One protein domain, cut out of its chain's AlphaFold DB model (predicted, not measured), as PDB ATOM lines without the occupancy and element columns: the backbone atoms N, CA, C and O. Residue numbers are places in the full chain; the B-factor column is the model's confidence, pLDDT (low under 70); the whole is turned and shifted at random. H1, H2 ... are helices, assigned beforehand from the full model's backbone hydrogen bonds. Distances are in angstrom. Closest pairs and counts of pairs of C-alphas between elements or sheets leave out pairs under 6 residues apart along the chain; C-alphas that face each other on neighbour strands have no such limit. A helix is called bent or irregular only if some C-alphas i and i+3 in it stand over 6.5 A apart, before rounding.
ATOM      1  N   ALA A   2      -6.477   3.954  53.111       40.53
ATOM      2  CA  ALA A   2      -5.829   3.959  51.798       40.53
ATOM      3  C   ALA A   2      -6.831   3.440  50.744       40.53
ATOM      4  O   ALA A   2      -7.546   2.484  51.069       40.53
ATOM      5  N   PRO A   3      -6.976   4.065  49.560       45.56
ATOM      6  CA  PRO A   3      -7.741   3.508  48.446       45.56
ATOM      7  C   PRO A   3      -7.260   2.094  48.097       45.56
ATOM      8  O   PRO A   3      -6.178   1.889  47.565       45.56
ATOM      9  N   THR A   4      -8.095   1.105  48.410       49.06
ATOM     10  CA  THR A   4      -7.893  -0.282  47.985       49.06
ATOM     11  C   THR A   4      -8.477  -0.463  46.590       49.06
ATOM     12  O   THR A   4      -9.481   0.167  46.246       49.06
ATOM     13  N   ASP A   5      -7.845  -1.298  45.769       58.53
ATOM     14  CA  ASP A   5      -8.450  -1.721  44.508       58.53
ATOM     15  C   ASP A   5      -9.648  -2.660  44.764       58.53
ATOM     16  O   ASP A   5      -9.957  -3.032  45.901       58.53
ATOM     17  N   SER A   6     -10.339  -3.087  43.704       53.22
ATOM     18  CA  SER A   6     -11.473  -4.017  43.818       53.22
ATOM     19  C   SER A   6     -11.113  -5.380  44.436       53.22
ATOM     20  O   SER A   6     -12.016  -6.161  44.726       53.22
ATOM     21  N   SER A   7      -9.823  -5.683  44.629       61.59
ATOM     22  CA  SER A   7      -9.323  -6.901  45.274       61.59
ATOM     23  C   SER A   7      -8.968  -6.715  46.757       61.59
ATOM     24  O   SER A   7      -8.593  -7.679  47.424       61.59
ATOM     25  N   GLY A   8      -9.121  -5.499  47.299       69.94
ATOM     26  CA  GLY A   8      -8.772  -5.173  48.684       69.94
ATOM     27  C   GLY A   8      -7.270  -4.970  48.909       69.94
ATOM     28  O   GLY A   8      -6.856  -4.770  50.052       69.94
ATOM     29  N   LEU A   9      -6.457  -5.009  47.847       77.19
ATOM     30  CA  LEU A   9      -5.014  -4.804  47.903       77.19
ATOM     31  C   LEU A   9      -4.666  -3.319  47.766       77.19
ATOM     32  O   LEU A   9      -5.416  -2.518  47.205       77.19
ATOM     33  N   ILE A  10      -3.509  -2.955  48.319       81.94
ATOM     34  CA  ILE A  10      -2.924  -1.625  48.144       81.94
ATOM     35  C   ILE A  10      -2.576  -1.413  46.665       81.94
ATOM     36  O   ILE A  10      -2.032  -2.315  46.016       81.94
ATOM     37  N   SER A  11      -2.901  -0.230  46.142       85.69
ATOM     38  CA  SER A  11      -2.592   0.134  44.756       85.69
ATOM     39  C   SER A  11      -1.076   0.207  44.509       85.69
ATOM     40  O   SER A  11      -0.297   0.426  45.440       85.69
ATOM     41  N   THR A  12      -0.647   0.035  43.253       85.19
ATOM     42  CA  THR A  12       0.771   0.120  42.850       85.19
ATOM     43  C   THR A  12       1.397   1.454  43.270       85.19
ATOM     44  O   THR A  12       2.407   1.453  43.965       85.19
ATOM     45  N   ASP A  13       0.736   2.581  42.981       84.25
ATOM     46  CA  ASP A  13       1.205   3.929  43.338       84.25
ATOM     47  C   ASP A  13       1.393   4.117  44.854       84.25
ATOM     48  O   ASP A  13       2.292   4.817  45.324       84.25
ATOM     49  N   GLU A  14       0.518   3.515  45.659       85.19
ATOM     50  CA  GLU A  14       0.644   3.567  47.113       85.19
ATOM     51  C   GLU A  14       1.746   2.648  47.635       85.19
ATOM     52  O   GLU A  14       2.402   2.995  48.623       85.19
ATOM     53  N   MET A  15       1.979   1.510  46.976       89.19
ATOM     54  CA  MET A  15       3.125   0.656  47.271       89.19
ATOM     55  C   MET A  15       4.436   1.386  46.956       89.19
ATOM     56  O   MET A  15       5.331   1.396  47.797       89.19
ATOM     57  N   GLU A  16       4.537   2.082  45.821       87.25
ATOM     58  CA  GLU A  16       5.705   2.908  45.480       87.25
ATOM     59  C   GLU A  16       5.960   3.999  46.525       87.25
ATOM     60  O   GLU A  16       7.073   4.129  47.046       87.25
ATOM     61  N   LYS A  17       4.908   4.726  46.924       88.94
ATOM     62  CA  LYS A  17       4.996   5.715  48.010       88.94
ATOM     63  C   LYS A  17       5.464   5.077  49.311       88.94
ATOM     64  O   LYS A  17       6.298   5.658  50.001       88.94
ATOM     65  N   PHE A  18       4.954   3.892  49.654       90.75
ATOM     66  CA  PHE A  18       5.371   3.157  50.846       90.75
ATOM     67  C   PHE A  18       6.857   2.769  50.799       90.75
ATOM     68  O   PHE A  18       7.561   2.971  51.797       90.75
ATOM     69  N   LEU A  19       7.344   2.264  49.660       86.88
ATOM     70  CA  LEU A  19       8.746   1.886  49.455       86.88
ATOM     71  C   LEU A  19       9.697   3.089  49.572       86.88
ATOM     72  O   LEU A  19      10.809   2.925  50.069       86.88
ATOM     73  N   ALA A  20       9.245   4.295  49.207       87.00
ATOM     74  CA  ALA A  20      10.027   5.531  49.291       87.00
ATOM     75  C   ALA A  20      10.118   6.152  50.706       87.00
ATOM     76  O   ALA A  20      10.907   7.069  50.928       87.00
ATOM     77  N   THR A  21       9.328   5.684  51.684       85.25
ATOM     78  CA  THR A  21       9.247   6.333  53.017       85.25
ATOM     79  C   THR A  21      10.460   6.122  53.927       85.25
ATOM     80  O   THR A  21      10.625   6.861  54.900       85.25
ATOM     81  N   VAL A  22      11.303   5.125  53.658       83.69
ATOM     82  CA  VAL A  22      12.486   4.816  54.475       83.69
ATOM     83  C   VAL A  22      13.714   4.789  53.581       83.69
ATOM     84  O   VAL A  22      13.694   4.189  52.514       83.69
ATOM     85  N   ASN A  23      14.795   5.425  54.040       79.00
ATOM     86  CA  ASN A  23      16.051   5.471  53.300       79.00
ATOM     87  C   ASN A  23      16.619   4.044  53.106       79.00
ATOM     88  O   ASN A  23      16.924   3.389  54.113       79.00
ATOM     89  N   PRO A  24      16.816   3.580  51.856       76.94
ATOM     90  CA  PRO A  24      17.332   2.241  51.563       76.94
ATOM     91  C   PRO A  24      18.766   2.011  52.067       76.94
ATOM     92  O   PRO A  24      19.167   0.870  52.285       76.94
ATOM     93  N   ASN A  25      19.525   3.076  52.357       77.62
ATOM     94  CA  ASN A  25      20.886   2.973  52.898       77.62
ATOM     95  C   ASN A  25      20.920   2.469  54.353       77.62
ATOM     96  O   ASN A  25      21.958   2.016  54.832       77.62
ATOM     97  N   LEU A  26      19.791   2.502  55.071       84.25
ATOM     98  CA  LEU A  26      19.673   1.953  56.424       84.25
ATOM     99  C   LEU A  26      19.211   0.488  56.369       84.25
ATOM    100  O   LEU A  26      18.101   0.185  56.809       84.25
ATOM    101  N   ARG A  27      20.067  -0.406  55.849       86.56
ATOM    102  CA  ARG A  27      19.770  -1.815  55.487       86.56
ATOM    103  C   ARG A  27      18.793  -2.530  56.435       86.56
ATOM    104  O   ARG A  27      17.702  -2.907  56.017       86.56
ATOM    105  N   ASP A  28      19.126  -2.638  57.723       89.00
ATOM    106  CA  ASP A  28      18.279  -3.306  58.727       89.00
ATOM    107  C   ASP A  28      16.907  -2.638  58.910       89.00
ATOM    108  O   ASP A  28      15.883  -3.313  59.033       89.00
ATOM    109  N   ARG A  29      16.866  -1.300  58.946       89.25
ATOM    110  CA  ARG A  29      15.619  -0.544  59.137       89.25
ATOM    111  C   ARG A  29      14.742  -0.611  57.897       89.25
ATOM    112  O   ARG A  29      13.527  -0.742  58.040       89.25
ATOM    113  N   TYR A  30      15.351  -0.543  56.718       92.31
ATOM    114  CA  TYR A  30      14.653  -0.680  55.449       92.31
ATOM    115  C   TYR A  30      14.066  -2.086  55.312       92.31
ATOM    116  O   TYR A  30      12.859  -2.225  55.140       92.31
ATOM    117  N   PHE A  31      14.858  -3.133  55.559       93.56
ATOM    118  CA  PHE A  31      14.372  -4.514  55.548       93.56
ATOM    119  C   PHE A  31      13.205  -4.734  56.527       93.56
ATOM    120  O   PHE A  31      12.156  -5.259  56.153       93.56
ATOM    121  N   GLN A  32      13.328  -4.262  57.774       93.50
ATOM    122  CA  GLN A  32      12.228  -4.327  58.745       93.50
ATOM    123  C   GLN A  32      10.979  -3.569  58.279       93.50
ATOM    124  O   GLN A  32       9.862  -4.015  58.542       93.50
ATOM    125  N   HIS A  33      11.150  -2.416  57.628       93.94
ATOM    126  CA  HIS A  33      10.050  -1.629  57.072       93.94
ATOM    127  C   HIS A  33       9.307  -2.406  55.986       93.94
ATOM    128  O   HIS A  33       8.088  -2.540  56.076       93.94
ATOM    129  N   LEU A  34      10.031  -3.021  55.050       95.50
ATOM    130  CA  LEU A  34       9.450  -3.862  54.000       95.50
ATOM    131  C   LEU A  34       8.671  -5.049  54.581       95.50
ATOM    132  O   LEU A  34       7.520  -5.285  54.214       95.50
ATOM    133  N   VAL A  35       9.247  -5.743  55.567       95.38
ATOM    134  CA  VAL A  35       8.581  -6.865  56.247       95.38
ATOM    135  C   VAL A  35       7.329  -6.413  57.006       95.38
ATOM    136  O   VAL A  35       6.313  -7.110  57.006       95.38
ATOM    137  N   ARG A  36       7.348  -5.230  57.635       94.00
ATOM    138  CA  ARG A  36       6.146  -4.648  58.259       94.00
ATOM    139  C   ARG A  36       5.092  -4.290  57.219       94.00
ATOM    140  O   ARG A  36       3.914  -4.540  57.464       94.00
ATOM    141  N   GLY A  37       5.508  -3.751  56.074       93.44
ATOM    142  CA  GLY A  37       4.643  -3.540  54.916       93.44
ATOM    143  C   GLY A  37       3.959  -4.836  54.500       93.44
ATOM    144  O   GLY A  37       2.738  -4.875  54.380       93.44
ATOM    145  N   TRP A  38       4.723  -5.927  54.413       95.81
ATOM    146  CA  TRP A  38       4.192  -7.237  54.037       95.81
ATOM    147  C   TRP A  38       3.149  -7.726  55.035       95.81
ATOM    148  O   TRP A  38       2.035  -8.091  54.662       95.81
ATOM    149  N   MET A  39       3.480  -7.667  56.325       95.88
ATOM    150  CA  MET A  39       2.574  -8.069  57.402       95.88
ATOM    151  C   MET A  39       1.298  -7.226  57.462       95.88
ATOM    152  O   MET A  39       0.266  -7.723  57.904       95.88
ATOM    153  N   LYS A  40       1.359  -5.960  57.036       93.12
ATOM    154  CA  LYS A  40       0.221  -5.037  57.051       93.12
ATOM    155  C   LYS A  40      -0.672  -5.185  55.821       93.12
ATOM    156  O   LYS A  40      -1.888  -5.177  55.969       93.12
ATOM    157  N   PHE A  41      -0.078  -5.269  54.633       91.25
ATOM    158  CA  PHE A  41      -0.802  -5.138  53.366       91.25
ATOM    159  C   PHE A  41      -1.034  -6.468  52.645       91.25
ATOM    160  O   PHE A  41      -2.008  -6.580  51.914       91.25
ATOM    161  N   VAL A  42      -0.174  -7.475  52.846       91.94
ATOM    162  CA  VAL A  42      -0.208  -8.734  52.074       91.94
ATOM    163  C   VAL A  42      -0.602  -9.926  52.941       91.94
ATOM    164  O   VAL A  42      -1.486 -10.700  52.573       91.94
ATOM    165  N   ALA A  43       0.012 -10.080  54.115       92.94
ATOM    166  CA  ALA A  43      -0.217 -11.238  54.980       92.94
ATOM    167  C   ALA A  43      -1.701 -11.460  55.357       92.94
ATOM    168  O   ALA A  43      -2.138 -12.607  55.267       92.94
ATOM    169  N   PRO A  44      -2.507 -10.429  55.703       91.19
ATOM    170  CA  PRO A  44      -3.920 -10.616  56.054       91.19
ATOM    171  C   PRO A  44      -4.791 -11.089  54.884       91.19
ATOM    172  O   PRO A  44      -5.853 -11.663  55.102       91.19
ATOM    173  N   LEU A  45      -4.340 -10.834  53.654       86.88
ATOM    174  CA  LEU A  45      -5.034 -11.174  52.412       86.88
ATOM    175  C   LEU A  45      -4.462 -12.443  51.766       86.88
ATOM    176  O   LEU A  45      -4.911 -12.854  50.699       86.88
ATOM    177  N   THR A  46      -3.455 -13.066  52.388       88.31
ATOM    178  CA  THR A  46      -2.816 -14.261  51.838       88.31
ATOM    179  C   THR A  46      -3.733 -15.470  52.040       88.31
ATOM    180  O   THR A  46      -4.040 -15.821  53.180       88.31
ATOM    181  N   PRO A  47      -4.176 -16.127  50.959       84.06
ATOM    182  CA  PRO A  47      -5.105 -17.242  51.053       84.06
ATOM    183  C   PRO A  47      -4.424 -18.479  51.652       84.06
ATOM    184  O   PRO A  47      -3.239 -18.725  51.426       84.06
ATOM    185  N   ALA A  48      -5.190 -19.299  52.381       77.06
ATOM    186  CA  ALA A  48      -4.682 -20.532  52.995       77.06
ATOM    187  C   ALA A  48      -4.162 -21.546  51.956       77.06
ATOM    188  O   ALA A  48      -3.237 -22.310  52.231       77.06
ATOM    189  N   GLN A  49      -4.750 -21.542  50.756       65.44
ATOM    190  CA  GLN A  49      -4.308 -22.289  49.577       65.44
ATOM    191  C   GLN A  49      -4.477 -21.386  48.351       65.44
ATOM    192  O   GLN A  49      -5.483 -20.697  48.246       65.44
ATOM    193  N   SER A  50      -3.472 -21.357  47.473       56.22
ATOM    194  CA  SER A  50      -3.331 -20.399  46.366       56.22
ATOM    195  C   SER A  50      -4.463 -20.502  45.315       56.22
ATOM    196  O   SER A  50      -4.530 -21.529  44.642       56.22
ATOM    197  N   PRO A  51      -5.335 -19.476  45.151       54.62
ATOM    198  CA  PRO A  51      -6.509 -19.542  44.279       54.62
ATOM    199  C   PRO A  51      -6.602 -18.422  43.219       54.62
ATOM    200  O   PRO A  51      -7.640 -18.302  42.577       54.62
ATOM    201  N   VAL A  52      -5.586 -17.566  43.040       60.88
ATOM    202  CA  VAL A  52      -5.662 -16.426  42.102       60.88
ATOM    203  C   VAL A  52      -4.890 -16.750  40.823       60.88
ATOM    204  O   VAL A  52      -3.749 -17.175  40.899       60.88
ATOM    205  N   GLU A  53      -5.479 -16.552  39.641       65.19
ATOM    206  CA  GLU A  53      -4.797 -16.795  38.350       65.19
ATOM    207  C   GLU A  53      -3.709 -15.754  38.024       65.19
ATOM    208  O   GLU A  53      -2.837 -15.992  37.190       65.19
ATOM    209  N   ARG A  54      -3.749 -14.582  38.671       74.94
ATOM    210  CA  ARG A  54      -2.782 -13.492  38.493       74.94
ATOM    211  C   ARG A  54      -2.196 -13.052  39.821       74.94
ATOM    212  O   ARG A  54      -2.923 -12.816  40.780       74.94
ATOM    213  N   ILE A  55      -0.881 -12.862  39.830       79.56
ATOM    214  CA  ILE A  55      -0.154 -12.285  40.959       79.56
ATOM    215  C   ILE A  55      -0.350 -10.764  40.935       79.56
ATOM    216  O   ILE A  55      -0.010 -10.132  39.932       79.56
ATOM    217  N   PRO A  56      -0.886 -10.164  42.007       83.56
ATOM    218  CA  PRO A  56      -0.991  -8.717  42.114       83.56
ATOM    219  C   PRO A  56       0.384  -8.043  42.103       83.56
ATOM    220  O   PRO A  56       1.315  -8.479  42.783       83.56
ATOM    221  N   GLU A  57       0.491  -6.945  41.360       84.25
ATOM    222  CA  GLU A  57       1.749  -6.225  41.140       84.25
ATOM    223  C   GLU A  57       2.374  -5.712  42.446       84.25
ATOM    224  O   GLU A  57       3.574  -5.848  42.666       84.25
ATOM    225  N   SER A  58       1.551  -5.230  43.379       85.38
ATOM    226  CA  SER A  58       2.005  -4.758  44.690       85.38
ATOM    227  C   SER A  58       2.678  -5.852  45.532       85.38
ATOM    228  O   SER A  58       3.629  -5.571  46.262       85.38
ATOM    229  N   ILE A  59       2.248  -7.112  45.400       90.00
ATOM    230  CA  ILE A  59       2.891  -8.262  46.059       90.00
ATOM    231  C   ILE A  59       4.252  -8.539  45.423       90.00
ATOM    232  O   ILE A  59       5.228  -8.765  46.141       90.00
ATOM    233  N   ARG A  60       4.325  -8.490  44.088       88.69
ATOM    234  CA  ARG A  60       5.569  -8.670  43.335       88.69
ATOM    235  C   ARG A  60       6.603  -7.612  43.711       88.69
ATOM    236  O   ARG A  60       7.707  -7.982  44.094       88.69
ATOM    237  N   MET A  61       6.231  -6.330  43.683       88.56
ATOM    238  CA  MET A  61       7.109  -5.213  44.053       88.56
ATOM    239  C   MET A  61       7.657  -5.352  45.473       88.56
ATOM    240  O   MET A  61       8.845  -5.155  45.714       88.56
ATOM    241  N   LEU A  62       6.796  -5.715  46.427       92.25
ATOM    242  CA  LEU A  62       7.215  -5.824  47.817       92.25
ATOM    243  C   LEU A  62       8.133  -7.029  48.046       92.25
ATOM    244  O   LEU A  62       9.108  -6.915  48.785       92.25
ATOM    245  N   LEU A  63       7.857  -8.166  47.400       92.38
ATOM    246  CA  LEU A  63       8.734  -9.335  47.469       92.38
ATOM    247  C   LEU A  63      10.083  -9.069  46.778       92.38
ATOM    248  O   LEU A  63      11.115  -9.470  47.312       92.38
ATOM    249  N   ALA A  64      10.078  -8.335  45.659       90.94
ATOM    250  CA  ALA A  64      11.281  -7.874  44.968       90.94
ATOM    251  C   ALA A  64      12.146  -6.997  45.877       90.94
ATOM    252  O   ALA A  64      13.318  -7.297  46.082       90.94
ATOM    253  N   ALA A  65      11.550  -5.983  46.511       91.06
ATOM    254  CA  ALA A  65      12.260  -5.096  47.427       91.06
ATOM    255  C   ALA A  65      12.842  -5.855  48.634       91.06
ATOM    256  O   ALA A  65      13.969  -5.582  49.059       91.06
ATOM    257  N   VAL A  66      12.095  -6.822  49.193       93.56
ATOM    258  CA  VAL A  66      12.574  -7.678  50.296       93.56
ATOM    259  C   VAL A  66      13.769  -8.515  49.842       93.56
ATOM    260  O   VAL A  66      14.779  -8.547  50.545       93.56
ATOM    261  N   SER A  67      13.658  -9.156  48.676       90.69
ATOM    262  CA  SER A  67      14.717  -9.956  48.058       90.69
ATOM    263  C   SER A  67      15.978  -9.129  47.810       90.69
ATOM    264  O   SER A  67      17.049  -9.466  48.305       90.69
ATOM    265  N   GLU A  68      15.850  -7.997  47.120       89.00
ATOM    266  CA  GLU A  68      16.971  -7.123  46.772       89.00
ATOM    267  C   GLU A  68      17.676  -6.571  48.018       89.00
ATOM    268  O   GLU A  68      18.905  -6.565  48.096       89.00
ATOM    269  N   THR A  69      16.908  -6.151  49.029       88.88
ATOM    270  CA  THR A  69      17.469  -5.638  50.288       88.88
ATOM    271  C   THR A  69      18.206  -6.733  51.058       88.88
ATOM    272  O   THR A  69      19.265  -6.471  51.631       88.88
ATOM    273  N   ALA A  70      17.662  -7.954  51.087       87.44
ATOM    274  CA  ALA A  70      18.305  -9.082  51.752       87.44
ATOM    275  C   ALA A  70      19.587  -9.516  51.031       87.44
ATOM    276  O   ALA A  70      20.603  -9.738  51.694       87.44
ATOM    277  N   PHE A  71      19.559  -9.560  49.699       84.69
ATOM    278  CA  PHE A  71      20.714  -9.874  48.865       84.69
ATOM    279  C   PHE A  71      21.841  -8.846  49.050       84.69
ATOM    280  O   PHE A  71      22.954  -9.206  49.429       84.69
ATOM    281  N   LYS A  72      21.536  -7.543  48.925       86.12
ATOM    282  CA  LYS A  72      22.499  -6.435  49.131       86.12
ATOM    283  C   LYS A  72      23.079  -6.364  50.547       86.12
ATOM    284  O   LYS A  72      24.046  -5.640  50.784       86.12
ATOM    285  N   ALA A  73      22.462  -7.046  51.507       84.94
ATOM    286  CA  ALA A  73      22.977  -7.120  52.863       84.94
ATOM    287  C   ALA A  73      24.076  -8.182  53.037       84.94
ATOM    288  O   ALA A  73      24.688  -8.180  54.097       84.94
ATOM    289  N   GLU A  74      24.336  -9.058  52.056       81.75
ATOM    290  CA  GLU A  74      25.492  -9.982  52.030       81.75
ATOM    291  C   GLU A  74      25.688 -10.782  53.338       81.75
ATOM    292  O   GLU A  74      26.779 -10.859  53.901       81.75
ATOM    293  N   GLY A  75      24.609 -11.336  53.900       78.69
ATOM    294  CA  GLY A  75      24.670 -12.091  55.163       78.69
ATOM    295  C   GLY A  75      24.697 -11.240  56.447       78.69
ATOM    296  O   GLY A  75      24.688 -11.793  57.550       78.69
ATOM    297  N   GLN A  76      24.706  -9.906  56.339       85.00
ATOM    298  CA  GLN A  76      24.924  -8.969  57.455       85.00
ATOM    299  C   GLN A  76      23.638  -8.442  58.119       85.00
ATOM    300  O   GLN A  76      23.703  -7.497  58.905       85.00
ATOM    301  N   LEU A  77      22.464  -9.015  57.830       88.50
ATOM    302  CA  LEU A  77      21.227  -8.595  58.500       88.50
ATOM    303  C   LEU A  77      21.271  -8.976  59.981       88.50
ATOM    304  O   LEU A  77      21.550 -10.128  60.329       88.50
ATOM    305  N   SER A  78      20.945  -8.035  60.871       88.31
ATOM    306  CA  SER A  78      20.924  -8.359  62.299       88.31
ATOM    307  C   SER A  78      19.801  -9.344  62.633       88.31
ATOM    308  O   SER A  78      18.704  -9.306  62.068       88.31
ATOM    309  N   GLY A  79      20.020 -10.182  63.653       87.38
ATOM    310  CA  GLY A  79      18.980 -11.085  64.159       87.38
ATOM    311  C   GLY A  79      17.683 -10.351  64.537       87.38
ATOM    312  O   GLY A  79      16.592 -10.891  64.361       87.38
ATOM    313  N   SER A  80      17.782  -9.088  64.973       88.62
ATOM    314  CA  SER A  80      16.622  -8.243  65.278       88.62
ATOM    315  C   SER A  80      15.790  -7.887  64.039       88.62
ATOM    316  O   SER A  80      14.560  -7.848  64.120       88.62
ATOM    317  N   ALA A  81      16.436  -7.691  62.884       88.81
ATOM    318  CA  ALA A  81      15.777  -7.452  61.603       88.81
ATOM    319  C   ALA A  81      15.138  -8.718  61.018       88.81
ATOM    320  O   ALA A  81      14.079  -8.639  60.394       88.81
ATOM    321  N   LEU A  82      15.717  -9.888  61.292       91.81
ATOM    322  CA  LEU A  82      15.220 -11.176  60.803       91.81
ATOM    323  C   LEU A  82      14.028 -11.726  61.608       91.81
ATOM    324  O   LEU A  82      13.224 -12.495  61.083       91.81
ATOM    325  N   LEU A  83      13.856 -11.328  62.872       91.62
ATOM    326  CA  LEU A  83      12.742 -11.801  63.708       91.62
ATOM    327  C   LEU A  83      11.348 -11.509  63.110       91.62
ATOM    328  O   LEU A  83      10.529 -12.432  63.050       91.62
ATOM    329  N   PRO A  84      11.041 -10.279  62.642       91.50
ATOM    330  CA  PRO A  84       9.813 -10.011  61.894       91.50
ATOM    331  C   PRO A  84       9.697 -10.844  60.615       91.50
ATOM    332  O   PRO A  84       8.605 -11.309  60.295       91.50
ATOM    333  N   PHE A  85      10.812 -11.068  59.913       94.25
ATOM    334  CA  PHE A  85      10.826 -11.819  58.657       94.25
ATOM    335  C   PHE A  85      10.370 -13.264  58.864       94.25
ATOM    336  O   PHE A  85       9.510 -13.742  58.135       94.25
ATOM    337  N   ARG A  86      10.805 -13.922  59.947       93.94
ATOM    338  CA  ARG A  86      10.306 -15.261  60.313       93.94
ATOM    339  C   ARG A  86       8.797 -15.323  60.514       93.94
ATOM    340  O   ARG A  86       8.190 -16.335  60.186       93.94
ATOM    341  N   LYS A  87       8.187 -14.265  61.055       93.31
ATOM    342  CA  LYS A  87       6.726 -14.200  61.221       93.31
ATOM    343  C   LYS A  87       6.006 -13.995  59.887       93.31
ATOM    344  O   LYS A  87       4.911 -14.518  59.718       93.31
ATOM    345  N   ALA A  88       6.616 -13.255  58.960       94.88
ATOM    346  CA  ALA A  88       6.082 -13.024  57.620       94.88
ATOM    347  C   ALA A  88       6.303 -14.208  56.665       94.88
ATOM    348  O   ALA A  88       5.531 -14.386  55.724       94.88
ATOM    349  N   TRP A  89       7.319 -15.036  56.921       95.44
ATOM    350  CA  TRP A  89       7.748 -16.100  56.016       95.44
ATOM    351  C   TRP A  89       6.630 -17.055  55.566       95.44
ATOM    352  O   TRP A  89       6.546 -17.294  54.367       95.44
ATOM    353  N   PRO A  90       5.723 -17.560  56.430       94.25
ATOM    354  CA  PRO A  90       4.686 -18.489  55.976       94.25
ATOM    355  C   PRO A  90       3.796 -17.927  54.857       94.25
ATOM    356  O   PRO A  90       3.422 -18.666  53.949       94.25
ATOM    357  N   THR A  91       3.482 -16.625  54.887       94.25
ATOM    358  CA  THR A  91       2.684 -15.983  53.830       94.25
ATOM    359  C   THR A  91       3.536 -15.623  52.618       94.25
ATOM    360  O   THR A  91       3.094 -15.849  51.494       94.25
ATOM    361  N   MET A  92       4.778 -15.161  52.818       94.81
ATOM    362  CA  MET A  92       5.752 -14.980  51.729       94.81
ATOM    363  C   MET A  92       5.960 -16.277  50.944       94.81
ATOM    364  O   MET A  92       5.845 -16.269  49.725       94.81
ATOM    365  N   TRP A  93       6.130 -17.408  51.630       94.50
ATOM    366  CA  TRP A  93       6.345 -18.719  51.020       94.50
ATOM    367  C   TRP A  93       5.178 -19.180  50.142       94.50
ATOM    368  O   TRP A  93       5.383 -19.783  49.087       94.50
ATOM    369  N   ILE A  94       3.934 -18.892  50.541       92.50
ATOM    370  CA  ILE A  94       2.754 -19.182  49.712       92.50
ATOM    371  C   ILE A  94       2.836 -18.412  48.391       92.50
ATOM    372  O   ILE A  94       2.652 -19.015  47.331       92.50
ATOM    373  N   TRP A  95       3.159 -17.119  48.447       92.62
ATOM    374  CA  TRP A  95       3.286 -16.283  47.255       92.62
ATOM    375  C   TRP A  95       4.500 -16.649  46.402       92.62
ATOM    376  O   TRP A  95       4.346 -16.753  45.191       92.62
ATOM    377  N   THR A  96       5.657 -16.951  46.996       92.75
ATOM    378  CA  THR A  96       6.844 -17.425  46.263       92.75
ATOM    379  C   THR A  96       6.545 -18.717  45.497       92.75
ATOM    380  O   THR A  96       6.829 -18.801  44.305       92.75
ATOM    381  N   ARG A  97       5.898 -19.707  46.133       92.25
ATOM    382  CA  ARG A  97       5.491 -20.951  45.451       92.25
ATOM    383  C   ARG A  97       4.462 -20.708  44.356       92.25
ATOM    384  O   ARG A  97       4.494 -21.376  43.327       92.25
ATOM    385  N   HIS A  98       3.527 -19.793  44.583       89.38
ATOM    386  CA  HIS A  98       2.533 -19.453  43.576       89.38
ATOM    387  C   HIS A  98       3.172 -18.765  42.364       89.38
ATOM    388  O   HIS A  98       2.930 -19.200  41.242       89.38
ATOM    389  N   MET A  99       4.048 -17.779  42.586       89.25
ATOM    390  CA  MET A  99       4.843 -17.136  41.535       89.25
ATOM    391  C   MET A  99       5.646 -18.163  40.741       89.25
ATOM    392  O   MET A  99       5.621 -18.142  39.513       89.25
ATOM    393  N   TYR A 100       6.276 -19.115  41.433       90.06
ATOM    394  CA  TYR A 100       6.989 -20.208  40.789       90.06
ATOM    395  C   TYR A 100       6.085 -21.061  39.883       90.06
ATOM    396  O   TYR A 100       6.432 -21.291  38.728       90.06
ATOM    397  N   ARG A 101       4.909 -21.490  40.362       89.06
ATOM    398  CA  ARG A 101       3.959 -22.290  39.563       89.06
ATOM    399  C   ARG A 101       3.422 -21.531  38.354       89.06
ATOM    400  O   ARG A 101       3.445 -22.060  37.253       89.06
ATOM    401  N   VAL A 102       3.004 -20.278  38.544       84.75
ATOM    402  CA  VAL A 102       2.529 -19.420  37.445       84.75
ATOM    403  C   VAL A 102       3.619 -19.252  36.387       84.75
ATOM    404  O   VAL A 102       3.337 -19.286  35.189       84.75
ATOM    405  N   HIS A 103       4.876 -19.115  36.815       84.00
ATOM    406  CA  HIS A 103       6.009 -19.075  35.897       84.00
ATOM    407  C   HIS A 103       6.207 -20.400  35.159       84.00
ATOM    408  O   HIS A 103       6.405 -20.385  33.947       84.00
ATOM    409  N   GLN A 104       6.113 -21.542  35.846       84.88
ATOM    410  CA  GLN A 104       6.202 -22.862  35.209       84.88
ATOM    411  C   GLN A 104       5.127 -23.054  34.133       84.88
ATOM    412  O   GLN A 104       5.471 -23.342  32.985       84.88
ATOM    413  N   ASP A 105       3.858 -22.828  34.480       84.19
ATOM    414  CA  ASP A 105       2.723 -22.980  33.562       84.19
ATOM    415  C   ASP A 105       2.905 -22.099  32.320       84.19
ATOM    416  O   ASP A 105       2.641 -22.500  31.183       84.19
ATOM    417  N   ARG A 106       3.435 -20.890  32.530       77.44
ATOM    418  CA  ARG A 106       3.750 -19.961  31.453       77.44
ATOM    419  C   ARG A 106       4.908 -20.440  30.588       77.44
ATOM    420  O   ARG A 106       4.785 -20.383  29.371       77.44
ATOM    421  N   VAL A 107       6.024 -20.881  31.167       78.12
ATOM    422  CA  VAL A 107       7.172 -21.400  30.404       78.12
ATOM    423  C   VAL A 107       6.738 -22.578  29.533       78.12
ATOM    424  O   VAL A 107       7.114 -22.647  28.360       78.12
ATOM    425  N   ASP A 108       5.901 -23.464  30.066       82.19
ATOM    426  CA  ASP A 108       5.370 -24.596  29.313       82.19
ATOM    427  C   ASP A 108       4.430 -24.129  28.183       82.19
ATOM    428  O   ASP A 108       4.547 -24.606  27.051       82.19
ATOM    429  N   LEU A 109       3.603 -23.101  28.412       79.19
ATOM    430  CA  LEU A 109       2.816 -22.459  27.352       79.19
ATOM    431  C   LEU A 109       3.698 -21.796  26.275       79.19
ATOM    432  O   LEU A 109       3.442 -21.961  25.079       79.19
ATOM    433  N   LEU A 110       4.749 -21.068  26.669       75.50
ATOM    434  CA  LEU A 110       5.691 -20.399  25.759       75.50
ATOM    435  C   LEU A 110       6.419 -21.412  24.869       75.50
ATOM    436  O   LEU A 110       6.612 -21.168  23.673       75.50
ATOM    437  N   ARG A 111       6.792 -22.570  25.429       75.12
ATOM    438  CA  ARG A 111       7.397 -23.678  24.676       75.12
ATOM    439  C   ARG A 111       6.473 -24.181  23.572       75.12
ATOM    440  O   ARG A 111       6.963 -24.427  22.470       75.12
ATOM    441  N   LEU A 112       5.172 -24.269  23.848       77.94
ATOM    442  CA  LEU A 112       4.161 -24.788  22.922       77.94
ATOM    443  C   LEU A 112       3.713 -23.785  21.846       77.94
ATOM    444  O   LEU A 112       3.304 -24.215  20.771       77.94
ATOM    445  N   THR A 113       3.756 -22.472  22.112       69.12
ATOM    446  CA  THR A 113       2.965 -21.494  21.330       69.12
ATOM    447  C   THR A 113       3.747 -20.424  20.566       69.12
ATOM    448  O   THR A 113       3.156 -19.768  19.710       69.12
ATOM    449  N   MET A 114       5.040 -20.199  20.837       64.25
ATOM    450  CA  MET A 114       5.745 -19.021  20.296       64.25
ATOM    451  C   MET A 114       6.900 -19.333  19.334       64.25
ATOM    452  O   MET A 114       7.739 -20.198  19.598       64.25
ATOM    453  N   ASP A 115       6.981 -18.543  18.257       65.69
ATOM    454  CA  ASP A 115       8.143 -18.466  17.363       65.69
ATOM    455  C   ASP A 115       9.370 -17.888  18.088       65.69
ATOM    456  O   ASP A 115       9.249 -17.031  18.972       65.69
ATOM    457  N   ALA A 116      10.566 -18.319  17.674       56.72
ATOM    458  CA  ALA A 116      11.850 -17.988  18.306       56.72
ATOM    459  C   ALA A 116      12.085 -16.473  18.507       56.72
ATOM    460  O   ALA A 116      12.573 -16.059  19.556       56.72
ATOM    461  N   ALA A 117      11.659 -15.631  17.558       50.41
ATOM    462  CA  ALA A 117      11.815 -14.175  17.647       50.41
ATOM    463  C   ALA A 117      10.924 -13.529  18.724       50.41
ATOM    464  O   ALA A 117      11.329 -12.567  19.374       50.41
ATOM    465  N   ARG A 118       9.718 -14.066  18.964       56.16
ATOM    466  CA  ARG A 118       8.847 -13.568  20.038       56.16
ATOM    467  C   ARG A 118       9.252 -14.118  21.404       56.16
ATOM    468  O   ARG A 118       9.034 -13.430  22.393       56.16
ATOM    469  N   LYS A 119       9.859 -15.311  21.470       58.09
ATOM    470  CA  LYS A 119      10.424 -15.880  22.711       58.09
ATOM    471  C   LYS A 119      11.523 -14.978  23.287       58.09
ATOM    472  O   LYS A 119      11.467 -14.665  24.474       58.09
ATOM    473  N   ALA A 120      12.422 -14.479  22.432       51.12
ATOM    474  CA  ALA A 120      13.499 -13.560  22.812       51.12
ATOM    475  C   ALA A 120      12.981 -12.223  23.377       51.12
ATOM    476  O   ALA A 120      13.416 -11.795  24.437       51.12
ATOM    477  N   HIS A 121      11.985 -11.605  22.733       48.59
ATOM    478  CA  HIS A 121      11.408 -10.331  23.190       48.59
ATOM    479  C   HIS A 121      10.518 -10.464  24.441       48.59
ATOM    480  O   HIS A 121      10.177  -9.481  25.096       48.59
ATOM    481  N   SER A 122      10.098 -11.690  24.757       51.41
ATOM    482  CA  SER A 122       9.338 -12.002  25.965       51.41
ATOM    483  C   SER A 122      10.266 -12.193  27.173       51.41
ATOM    484  O   SER A 122       9.932 -11.729  28.257       51.41
ATOM    485  N   ALA A 123      11.456 -12.774  26.961       48.69
ATOM    486  CA  ALA A 123      12.460 -13.021  27.998       48.69
ATOM    487  C   ALA A 123      13.005 -11.732  28.651       48.69
ATOM    488  O   ALA A 123      13.357 -11.758  29.821       48.69
ATOM    489  N   GLU A 124      12.994 -10.592  27.948       45.44
ATOM    490  CA  GLU A 124      13.353  -9.270  28.504       45.44
ATOM    491  C   GLU A 124      12.326  -8.697  29.506       45.44
ATOM    492  O   GLU A 124      12.562  -7.633  30.070       45.44
ATOM    493  N   ARG A 125      11.164  -9.336  29.718       47.47
ATOM    494  CA  ARG A 125      10.041  -8.743  30.478       47.47
ATOM    495  C   ARG A 125       9.635  -9.489  31.746       47.47
ATOM    496  O   ARG A 125       8.543  -9.227  32.259       47.47
ATOM    497  N   TYR A 126      10.430 -10.434  32.238       56.72
ATOM    498  CA  TYR A 126      10.003 -11.275  33.355       56.72
ATOM    499  C   TYR A 126      10.829 -11.001  34.610       56.72
ATOM    500  O   TYR A 126      11.930 -11.486  34.787       56.72
ATOM    501  N   ASP A 127      10.249 -10.176  35.485       67.06
ATOM    502  CA  ASP A 127      10.786  -9.879  36.815       67.06
ATOM    503  C   ASP A 127      10.419 -10.968  37.848       67.06
ATOM    504  O   ASP A 127      10.954 -10.994  38.950       67.06
ATOM    505  N   SER A 128       9.431 -11.835  37.580       72.94
ATOM    506  CA  SER A 128       8.912 -12.771  38.603       72.94
ATOM    507  C   SER A 128       9.895 -13.887  38.957       72.94
ATOM    508  O   SER A 128       9.968 -14.302  40.112       72.94
ATOM    509  N   ASP A 129      10.655 -14.363  37.983       76.94
ATOM    510  CA  ASP A 129      11.725 -15.341  38.140       76.94
ATOM    511  C   ASP A 129      12.926 -14.761  38.883       76.94
ATOM    512  O   ASP A 129      13.402 -15.415  39.814       76.94
ATOM    513  N   GLU A 130      13.339 -13.524  38.584       80.88
ATOM    514  CA  GLU A 130      14.375 -12.831  39.365       80.88
ATOM    515  C   GLU A 130      13.946 -12.643  40.829       80.88
ATOM    516  O   GLU A 130      14.744 -12.850  41.744       80.88
ATOM    517  N   VAL A 131      12.667 -12.337  41.083       87.12
ATOM    518  CA  VAL A 131      12.134 -12.202  42.449       87.12
ATOM    519  C   VAL A 131      12.132 -13.535  43.200       87.12
ATOM    520  O   VAL A 131      12.537 -13.586  44.365       87.12
ATOM    521  N   VAL A 132      11.682 -14.625  42.563       90.12
ATOM    522  CA  VAL A 132      11.663 -15.960  43.186       90.12
ATOM    523  C   VAL A 132      13.084 -16.468  43.427       90.12
ATOM    524  O   VAL A 132      13.371 -16.967  44.513       90.12
ATOM    525  N   ALA A 133      13.985 -16.335  42.456       88.00
ATOM    526  CA  ALA A 133      15.374 -16.739  42.633       88.00
ATOM    527  C   ALA A 133      16.070 -15.883  43.699       88.00
ATOM    528  O   ALA A 133      16.673 -16.430  44.620       88.00
ATOM    529  N   GLY A 134      15.905 -14.562  43.659       88.69
ATOM    530  CA  GLY A 134      16.544 -13.652  44.603       88.69
ATOM    531  C   GLY A 134      16.131 -13.895  46.059       88.69
ATOM    532  O   GLY A 134      16.991 -13.907  46.947       88.69
ATOM    533  N   ILE A 135      14.844 -14.171  46.333       91.19
ATOM    534  CA  ILE A 135      14.404 -14.441  47.712       91.19
ATOM    535  C   ILE A 135      14.975 -15.767  48.228       91.19
ATOM    536  O   ILE A 135      15.376 -15.852  49.388       91.19
ATOM    537  N   LEU A 136      15.065 -16.790  47.373       93.06
ATOM    538  CA  LEU A 136      15.645 -18.088  47.728       93.06
ATOM    539  C   LEU A 136      17.158 -17.995  47.922       93.06
ATOM    540  O   LEU A 136      17.678 -18.514  48.908       93.06
ATOM    541  N   GLN A 137      17.855 -17.283  47.037       89.19
ATOM    542  CA  GLN A 137      19.287 -17.024  47.156       89.19
ATOM    543  C   GLN A 137      19.598 -16.262  48.449       89.19
ATOM    544  O   GLN A 137      20.512 -16.636  49.185       89.19
ATOM    545  N   SER A 138      18.775 -15.269  48.796       88.81
ATOM    546  CA  SER A 138      18.886 -14.545  50.066       88.81
ATOM    547  C   SER A 138      18.754 -15.480  51.277       88.81
ATOM    548  O   SER A 138      19.478 -15.330  52.259       88.81
ATOM    549  N   LEU A 139      17.878 -16.493  51.232       90.44
ATOM    550  CA  LEU A 139      17.805 -17.477  52.319       90.44
ATOM    551  C   LEU A 139      19.086 -18.308  52.451       90.44
ATOM    552  O   LEU A 139      19.492 -18.611  53.572       90.44
ATOM    553  N   ILE A 140      19.730 -18.676  51.340       88.94
ATOM    554  CA  ILE A 140      20.998 -19.419  51.376       88.94
ATOM    555  C   ILE A 140      22.102 -18.550  51.978       88.94
ATOM    556  O   ILE A 140      22.766 -18.978  52.921       88.94
ATOM    557  N   GLN A 141      22.267 -17.322  51.474       86.25
ATOM    558  CA  GLN A 141      23.320 -16.399  51.914       86.25
ATOM    559  C   GLN A 141      23.240 -16.109  53.418       86.25
ATOM    560  O   GLN A 141      24.257 -16.001  54.102       86.25
ATOM    561  N   HIS A 142      22.022 -16.029  53.957       88.31
ATOM    562  CA  HIS A 142      21.784 -15.770  55.376       88.31
ATOM    563  C   HIS A 142      21.566 -17.049  56.197       88.31
ATOM    564  O   HIS A 142      21.165 -16.964  57.357       88.31
ATOM    565  N   ALA A 143      21.838 -18.245  55.664       88.94
ATOM    566  CA  ALA A 143      21.505 -19.501  56.341       88.94
ATOM    567  C   ALA A 143      22.241 -19.733  57.671       88.94
ATOM    568  O   ALA A 143      21.743 -20.469  58.526       88.94
ATOM    569  N   ASN A 144      23.390 -19.081  57.869       86.50
ATOM    570  CA  ASN A 144      24.122 -19.103  59.137       86.50
ATOM    571  C   ASN A 144      23.383 -18.347  60.257       86.50
ATOM    572  O   ASN A 144      23.666 -18.552  61.437       86.50
ATOM    573  N   GLN A 145      22.408 -17.499  59.917       90.19
ATOM    574  CA  GLN A 145      21.570 -16.812  60.893       90.19
ATOM    575  C   GLN A 145      20.570 -17.807  61.508       90.19
ATOM    576  O   GLN A 145      19.806 -18.435  60.769       90.19
ATOM    577  N   PRO A 146      20.470 -17.917  62.850       91.00
ATOM    578  CA  PRO A 146      19.595 -18.896  63.507       91.00
ATOM    579  C   PRO A 146      18.130 -18.826  63.058       91.00
ATOM    580  O   PRO A 146      17.436 -19.838  62.972       91.00
ATOM    581  N   VAL A 147      17.659 -17.616  62.749       92.25
ATOM    582  CA  VAL A 147      16.294 -17.364  62.279       92.25
ATOM    583  C   VAL A 147      16.048 -17.984  60.901       92.25
ATOM    584  O   VAL A 147      15.020 -18.635  60.706       92.25
ATOM    585  N   ILE A 148      16.988 -17.814  59.971       92.75
ATOM    586  CA  ILE A 148      16.901 -18.352  58.609       92.75
ATOM    587  C   ILE A 148      17.138 -19.860  58.608       92.75
ATOM    588  O   ILE A 148      16.366 -20.596  58.000       92.75
ATOM    589  N   SER A 149      18.120 -20.345  59.373       90.19
ATOM    590  CA  SER A 149      18.343 -21.780  59.583       90.19
ATOM    591  C   SER A 149      17.068 -22.492  60.056       90.19
ATOM    592  O   SER A 149      16.717 -23.571  59.568       90.19
ATOM    593  N   LYS A 150      16.311 -21.850  60.959       91.62
ATOM    594  CA  LYS A 150      15.021 -22.361  61.423       91.62
ATOM    595  C   LYS A 150      13.953 -22.348  60.325       91.62
ATOM    596  O   LYS A 150      13.257 -23.346  60.193       91.62
ATOM    597  N   ILE A 151      13.865 -21.290  59.514       93.88
ATOM    598  CA  ILE A 151      12.977 -21.245  58.335       93.88
ATOM    599  C   ILE A 151      13.279 -22.404  57.372       93.88
ATOM    600  O   ILE A 151      12.369 -23.145  57.014       93.88
ATOM    601  N   LEU A 152      14.548 -22.592  57.002       92.50
ATOM    602  CA  LEU A 152      14.980 -23.655  56.087       92.50
ATOM    603  C   LEU A 152      14.699 -25.055  56.650       92.50
ATOM    604  O   LEU A 152      14.413 -25.982  55.899       92.50
ATOM    605  N   SER A 153      14.765 -25.208  57.975       88.88
ATOM    606  CA  SER A 153      14.440 -26.468  58.652       88.88
ATOM    607  C   SER A 153      12.932 -26.723  58.733       88.88
ATOM    608  O   SER A 153      12.503 -27.867  58.625       88.88
ATOM    609  N   ASP A 154      12.130 -25.672  58.925       91.62
ATOM    610  CA  ASP A 154      10.666 -25.761  59.016       91.62
ATOM    611  C   ASP A 154      10.012 -25.959  57.629       91.62
ATOM    612  O   ASP A 154       8.885 -26.445  57.542       91.62
ATOM    613  N   HIS A 155      10.727 -25.628  56.545       91.44
ATOM    614  CA  HIS A 155      10.250 -25.692  55.160       91.44
ATOM    615  C   HIS A 155      11.239 -26.438  54.238       91.44
ATOM    616  O   HIS A 155      11.906 -25.822  53.403       91.44
ATOM    617  N   PRO A 156      11.350 -27.776  54.352       86.94
ATOM    618  CA  PRO A 156      12.272 -28.564  53.527       86.94
ATOM    619  C   PRO A 156      11.921 -28.548  52.028       86.94
ATOM    620  O   PRO A 156      12.783 -28.823  51.194       86.94
ATOM    621  N   ASP A 157      10.680 -28.191  51.672       92.06
ATOM    622  CA  ASP A 157      10.220 -28.024  50.289       92.06
ATOM    623  C   ASP A 157      10.922 -26.869  49.553       92.06
ATOM    624  O   ASP A 157      10.929 -26.856  48.322       92.06
ATOM    625  N   ILE A 158      11.580 -25.952  50.275       94.06
ATOM    626  CA  ILE A 158      12.403 -24.877  49.701       94.06
ATOM    627  C   ILE A 158      13.519 -25.450  48.822       94.06
ATOM    628  O   ILE A 158      13.620 -25.099  47.647       94.06
ATOM    629  N   PHE A 159      14.326 -26.374  49.355       93.06
ATOM    630  CA  PHE A 159      15.445 -26.948  48.602       93.06
ATOM    631  C   PHE A 159      14.974 -27.812  47.429       93.06
ATOM    632  O   PHE A 159      15.620 -27.825  46.386       93.06
ATOM    633  N   ALA A 160      13.830 -28.491  47.571       92.81
ATOM    634  CA  ALA A 160      13.223 -29.243  46.475       92.81
ATOM    635  C   ALA A 160      12.778 -28.313  45.330       92.81
ATOM    636  O   ALA A 160      13.023 -28.616  44.164       92.81
ATOM    637  N   MET A 161      12.183 -27.160  45.654       94.38
ATOM    638  CA  MET A 161      11.789 -26.157  44.660       94.38
ATOM    639  C   MET A 161      13.007 -25.547  43.955       94.38
ATOM    640  O   MET A 161      13.012 -25.429  42.733       94.38
ATOM    641  N   MET A 162      14.062 -25.219  44.705       93.75
ATOM    642  CA  MET A 162      15.315 -24.717  44.132       93.75
ATOM    643  C   MET A 162      15.978 -25.747  43.212       93.75
ATOM    644  O   MET A 162      16.457 -25.394  42.134       93.75
ATOM    645  N   ALA A 163      15.987 -27.024  43.607       93.06
ATOM    646  CA  ALA A 163      16.507 -28.102  42.775       93.06
ATOM    647  C   ALA A 163      15.687 -28.263  41.483       93.06
ATOM    648  O   ALA A 163      16.274 -28.360  40.406       93.06
ATOM    649  N   ASP A 164      14.349 -28.215  41.555       93.50
ATOM    650  CA  ASP A 164      13.483 -28.259  40.366       93.50
ATOM    651  C   ASP A 164      13.723 -27.050  39.443       93.50
ATOM    652  O   ASP A 164      13.856 -27.221  38.230       93.50
ATOM    653  N   MET A 165      13.869 -25.835  39.995       91.69
ATOM    654  CA  MET A 165      14.260 -24.631  39.240       91.69
ATOM    655  C   MET A 165      15.570 -24.846  38.477       91.69
ATOM    656  O   MET A 165      15.609 -24.672  37.255       91.69
ATOM    657  N   TRP A 166      16.619 -25.274  39.183       91.50
ATOM    658  CA  TRP A 166      17.941 -25.484  38.597       91.50
ATOM    659  C   TRP A 166      17.921 -26.562  37.513       91.50
ATOM    660  O   TRP A 166      18.456 -26.346  36.425       91.50
ATOM    661  N   ILE A 167      17.254 -27.696  37.761       92.38
ATOM    662  CA  ILE A 167      17.159 -28.816  36.813       92.38
ATOM    663  C   ILE A 167      16.368 -28.419  35.567       92.38
ATOM    664  O   ILE A 167      16.780 -28.751  34.453       92.38
ATOM    665  N   ARG A 168      15.237 -27.722  35.722       89.12
ATOM    666  CA  ARG A 168      14.419 -27.277  34.584       89.12
ATOM    667  C   ARG A 168      15.185 -26.316  33.697       89.12
ATOM    668  O   ARG A 168      15.207 -26.518  32.486       89.12
ATOM    669  N   GLU A 169      15.855 -25.337  34.290       86.88
ATOM    670  CA  GLU A 169      16.701 -24.398  33.558       86.88
ATOM    671  C   GLU A 169      17.893 -25.118  32.903       86.88
ATOM    672  O   GLU A 169      18.192 -24.928  31.722       86.88
ATOM    673  N   ALA A 170      18.517 -26.057  33.615       88.19
ATOM    674  CA  ALA A 170      19.591 -26.867  33.063       88.19
ATOM    675  C   ALA A 170      19.117 -27.789  31.927       88.19
ATOM    676  O   ALA A 170      19.913 -28.100  31.052       88.19
ATOM    677  N   LYS A 171      17.839 -28.180  31.853       89.19
ATOM    678  CA  LYS A 171      17.259 -28.921  30.712       89.19
ATOM    679  C   LYS A 171      16.748 -28.011  29.588       89.19
ATOM    680  O   LYS A 171      16.473 -28.489  28.486       89.19
ATOM    681  N   ASP A 172      16.630 -26.712  29.841       84.25
ATOM    682  CA  ASP A 172      15.990 -25.766  28.939       84.25
ATOM    683  C   ASP A 172      16.910 -25.290  27.805       84.25
ATOM    684  O   ASP A 172      17.693 -24.342  27.939       84.25
ATOM    685  N   LYS A 173      16.824 -25.965  26.654       79.69
ATOM    686  CA  LYS A 173      17.661 -25.677  25.476       79.69
ATOM    687  C   LYS A 173      17.515 -24.228  24.990       79.69
ATOM    688  O   LYS A 173      18.506 -23.606  24.610       79.69
ATOM    689  N   GLU A 174      16.316 -23.669  25.120       75.06
ATOM    690  CA  GLU A 174      15.927 -22.379  24.541       75.06
ATOM    691  C   GLU A 174      16.110 -21.167  25.477       75.06
ATOM    692  O   GLU A 174      15.865 -20.049  25.046       75.06
ATOM    693  N   ALA A 175      16.554 -21.354  26.729       73.31
ATOM    694  CA  ALA A 175      16.730 -20.264  27.717       73.31
ATOM    695  C   ALA A 175      15.441 -19.557  28.167       73.31
ATOM    696  O   ALA A 175      15.503 -18.485  28.758       73.31
ATOM    697  N   VAL A 176      14.278 -20.132  27.889       71.88
ATOM    698  CA  VAL A 176      12.963 -19.575  28.211       71.88
ATOM    699  C   VAL A 176      12.693 -19.575  29.723       71.88
ATOM    700  O   VAL A 176      11.861 -18.804  30.185       71.88
ATOM    701  N   CYS A 177      13.373 -20.422  30.507       70.88
ATOM    702  CA  CYS A 177      13.143 -20.530  31.950       70.88
ATOM    703  C   CYS A 177      13.580 -19.303  32.772       70.88
ATOM    704  O   CYS A 177      12.932 -19.052  33.780       70.88
ATOM    705  N   GLY A 178      14.652 -18.591  32.403       70.62
ATOM    706  CA  GLY A 178      15.050 -17.295  32.998       70.62
ATOM    707  C   GLY A 178      15.506 -17.251  34.471       70.62
ATOM    708  O   GLY A 178      16.082 -16.256  34.888       70.62
ATOM    709  N   PHE A 179      15.339 -18.322  35.255       71.19
ATOM    710  CA  PHE A 179      15.522 -18.303  36.717       71.19
ATOM    711  C   PHE A 179      16.894 -17.871  37.258       71.19
ATOM    712  O   PHE A 179      16.970 -17.539  38.437       71.19
ATOM    713  N   ARG A 180      17.981 -17.960  36.479       77.88
ATOM    714  CA  ARG A 180      19.363 -17.771  36.962       77.88
ATOM    715  C   ARG A 180      19.694 -18.635  38.186       77.88
ATOM    716  O   ARG A 180      20.508 -18.263  39.026       77.88
ATOM    717  N   ALA A 181      19.118 -19.834  38.274       81.06
ATOM    718  CA  ALA A 181      19.192 -20.695  39.457       81.06
ATOM    719  C   ALA A 181      20.613 -21.203  39.776       81.06
ATOM    720  O   ALA A 181      20.828 -21.810  40.821       81.06
ATOM    721  N   GLY A 182      21.592 -20.972  38.895       77.00
ATOM    722  CA  GLY A 182      23.001 -21.219  39.201       77.00
ATOM    723  C   GLY A 182      23.525 -20.357  40.358       77.00
ATOM    724  O   GLY A 182      24.496 -20.741  40.999       77.00
ATOM    725  N   SER A 183      22.873 -19.234  40.679       80.69
ATOM    726  CA  SER A 183      23.310 -18.320  41.744       80.69
ATOM    727  C   SER A 183      23.129 -18.901  43.156       80.69
ATOM    728  O   SER A 183      23.648 -18.379  44.142       80.69
ATOM    729  N   PHE A 184      22.433 -20.038  43.275       84.69
ATOM    730  CA  PHE A 184      22.244 -20.764  44.533       84.69
ATOM    731  C   PHE A 184      23.516 -21.434  45.077       84.69
ATOM    732  O   PHE A 184      23.443 -22.084  46.117       84.69
ATOM    733  N   THR A 185      24.654 -21.326  44.386       77.69
ATOM    734  CA  THR A 185      25.895 -22.057  44.708       77.69
ATOM    735  C   THR A 185      27.127 -21.161  44.844       77.69
ATOM    736  O   THR A 185      28.234 -21.573  44.505       77.69
ATOM    737  N   GLU A 186      26.938 -19.911  45.263       71.19
ATOM    738  CA  GLU A 186      28.003 -18.897  45.319       71.19
ATOM    739  C   GLU A 186      28.772 -18.849  46.656       71.19
ATOM    740  O   GLU A 186      29.886 -18.338  46.707       71.19
ATOM    741  N   SER A 187      28.214 -19.359  47.755       69.69
ATOM    742  CA  SER A 187      28.725 -19.155  49.126       69.69
ATOM    743  C   SER A 187      29.525 -20.322  49.718       69.69
ATOM    744  O   SER A 187      30.153 -20.158  50.764       69.69
ATOM    745  N   GLY A 188      29.477 -21.513  49.121       72.00
ATOM    746  CA  GLY A 188      30.077 -22.745  49.644       72.00
ATOM    747  C   GLY A 188      29.478 -23.248  50.967       72.00
ATOM    748  O   GLY A 188      30.088 -24.090  51.629       72.00
ATOM    749  N   SER A 189      28.322 -22.729  51.396       82.19
ATOM    750  CA  SER A 189      27.767 -22.973  52.736       82.19
ATOM    751  C   SER A 189      27.138 -24.366  52.921       82.19
ATOM    752  O   SER A 189      26.777 -25.056  51.968       82.19
ATOM    753  N   ALA A 190      26.904 -24.777  54.175       83.81
ATOM    754  CA  ALA A 190      26.211 -26.037  54.488       83.81
ATOM    755  C   ALA A 190      24.789 -26.117  53.887       83.81
ATOM    756  O   ALA A 190      24.284 -27.201  53.590       83.81
ATOM    757  N   SER A 191      24.124 -24.975  53.686       84.88
ATOM    758  CA  SER A 191      22.824 -24.930  53.007       84.88
ATOM    759  C   SER A 191      22.947 -25.155  51.507       84.88
ATOM    760  O   SER A 191      22.066 -25.779  50.919       84.88
ATOM    761  N   GLU A 192      24.052 -24.737  50.896       84.38
ATOM    762  CA  GLU A 192      24.342 -25.080  49.504       84.38
ATOM    763  C   GLU A 192      24.605 -26.566  49.342       84.38
ATOM    764  O   GLU A 192      24.061 -27.177  48.429       84.38
ATOM    765  N   GLN A 193      25.330 -27.194  50.271       87.19
ATOM    766  CA  GLN A 193      25.508 -28.649  50.258       87.19
ATOM    767  C   GLN A 193      24.156 -29.384  50.313       87.19
ATOM    768  O   GLN A 193      23.953 -30.364  49.593       87.19
ATOM    769  N   ARG A 194      23.193 -28.888  51.108       87.75
ATOM    770  CA  ARG A 194      21.817 -29.422  51.144       87.75
ATOM    771  C   ARG A 194      21.073 -29.209  49.827       87.75
ATOM    772  O   ARG A 194      20.398 -30.129  49.373       87.75
ATOM    773  N   PHE A 195      21.204 -28.035  49.211       90.38
ATOM    774  CA  PHE A 195      20.665 -27.766  47.875       90.38
ATOM    775  C   PHE A 195      21.252 -28.730  46.830       90.38
ATOM    776  O   PHE A 195      20.498 -29.410  46.135       90.38
ATOM    777  N   VAL A 196      22.579 -28.864  46.767       89.81
ATOM    778  CA  VAL A 196      23.268 -29.761  45.828       89.81
ATOM    779  C   VAL A 196      22.852 -31.215  46.062       89.81
ATOM    780  O   VAL A 196      22.600 -31.939  45.101       89.81
ATOM    781  N   ALA A 197      22.683 -31.644  47.317       91.94
ATOM    782  CA  ALA A 197      22.160 -32.974  47.631       91.94
ATOM    783  C   ALA A 197      20.743 -33.199  47.068       91.94
ATOM    784  O   ALA A 197      20.456 -34.282  46.556       91.94
ATOM    785  N   GLN A 198      19.868 -32.186  47.109       92.56
ATOM    786  CA  GLN A 198      18.541 -32.269  46.485       92.56
ATOM    787  C   GLN A 198      18.619 -32.304  44.955       92.56
ATOM    788  O   GLN A 198      17.875 -33.062  44.336       92.56
ATOM    789  N   VAL A 199      19.543 -31.558  44.339       91.81
ATOM    790  CA  VAL A 199      19.793 -31.637  42.887       91.81
ATOM    791  C   VAL A 199      20.239 -33.043  42.486       91.81
ATOM    792  O   VAL A 199      19.691 -33.604  41.538       91.81
ATOM    793  N   ILE A 200      21.185 -33.637  43.222       94.50
ATOM    794  CA  ILE A 200      21.657 -35.016  43.007       94.50
ATOM    795  C   ILE A 200      20.491 -36.001  43.107       94.50
ATOM    796  O   ILE A 200      20.285 -36.807  42.197       94.50
ATOM    797  N   LEU A 201      19.706 -35.909  44.185       93.88
ATOM    798  CA  LEU A 201      18.557 -36.784  44.416       93.88
ATOM    799  C   LEU A 201      17.537 -36.679  43.275       93.88
ATOM    800  O   LEU A 201      17.097 -37.696  42.744       93.88
ATOM    801  N   ALA A 202      17.194 -35.457  42.864       92.44
ATOM    802  CA  ALA A 202      16.219 -35.206  41.807       92.44
ATOM    803  C   ALA A 202      16.732 -35.566  40.398       92.44
ATOM    804  O   ALA A 202      15.929 -35.867  39.513       92.44
ATOM    805  N   CYS A 203      18.050 -35.572  40.175       91.56
ATOM    806  CA  CYS A 203      18.656 -36.041  38.924       91.56
ATOM    807  C   CYS A 203      18.773 -37.570  38.836       91.56
ATOM    808  O   CYS A 203      19.004 -38.082  37.743       91.56
ATOM    809  N   GLY A 204      18.595 -38.293  39.948       92.00
ATOM    810  CA  GLY A 204      18.757 -39.748  40.024       92.00
ATOM    811  C   GLY A 204      20.183 -40.214  40.340       92.00
ATOM    812  O   GLY A 204      20.421 -41.418  40.384       92.00
TER     813      GLY A 204
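AT A GLANCE: This is residues 2 to 204 of the 810 residues of an uncharacterized protein of Fibularhizoctonia sp. CBS 109695 (UniProt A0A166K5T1). A rounded body of helices is built round H6: H3 packs on one side of it, short H9 on another, and the long arm H4b crosses its first part. H2 and H1 cover H3, H8 and H10 cross each other beyond H9, and H2, H4a and H7 form a row at one end, while H5 folds back by the far end of H4b. The 203 printed residues hold ten named helices, H1 to H10 in chain order, and no named strand; the class is all helix, with packing part aligned, part crossed. The whole is compact, with a radius of gyration of the C-alphas of 17.1 A and spans of 43 by 42 by 32 A.

IN THESE COORDINATES: Find C-alpha 12 at (0.771, 0.120, 42.850), where H1 begins and runs to residue 19. H2 follows at residues 27 to 41, 20.9 A long, and H3 at 57 to 72, 22.2 A. H4, residues 79 to 113, was assigned as one helix by its hydrogen bonds but is bent, with C-alphas 87 and 90 7.1 A apart. Its arms are H4a, residues 79 to 87, and H4b, residues 90 to 113, 34.8 A long from C-alpha 90 at (4.686, -18.489, 55.976). Read on through H5, 116 to 123; H6, 127 to 141, 20.7 A; H7, 146 to 154; H8, 157 to 171, 20.8 A; and H9, 181 to 185. H10, residues 190 to 203, 20.0 A long, ends at C-alpha 203 at (18.656, -36.041, 38.924).

HOW THE PARTS SIT: Start at Thr 12, whose C-alpha is 5.4 A from that of Ser 58, the closest pair where H1 touches H3. H2 and H3 form a helical hairpin at a shallow tilt of 22 degrees, closest at C-alphas 34 and 66, 6.2 A. H2 touches H4a at C-alphas 32 and 81, 5.5 A, and H4a touches H7 at C-alphas 82 and 147, 6.5 A. H3 touches H6 at C-alphas 67 and 135, 4.5 A. H4b touches H6 with residues 96 to 103 alone, at a steep tilt of 46 degrees, closest at C-alphas 96 and 132, 5.9 A. H5 is close to H4b but not clearly touching, 7.2 A between C-alphas 110 and 119. H9 touches H6 at C-alphas 184 and 137, 5.4 A, and H8 at C-alphas 181 and 166, 5.0 A. H8 touches H10 at a steep tilt of 57 degrees, closest at C-alphas 163 and 199, 4.8 A. Every O i to N i+4 pair is within hydrogen-bond range in H1, H2, H3, H4b, H6, H7, H8 and H10; H5 has 3 of 4, H4a 2 of 5 with 4 of 6 O i to N i+3 pairs, and H9 0 of 1 with 2 of 2.

THE WHOLE: The two C-alphas farthest apart are those of Ala 2 and Gly 204, at 51.5 A. The printed part has no cut, and the link from H2 to H3, residues 42 to 56, is long. Look for pLDDT under 70 at residues 2 to 8, 49 to 53, 113 to 127 and 187; the mean of the printed part is 83.1.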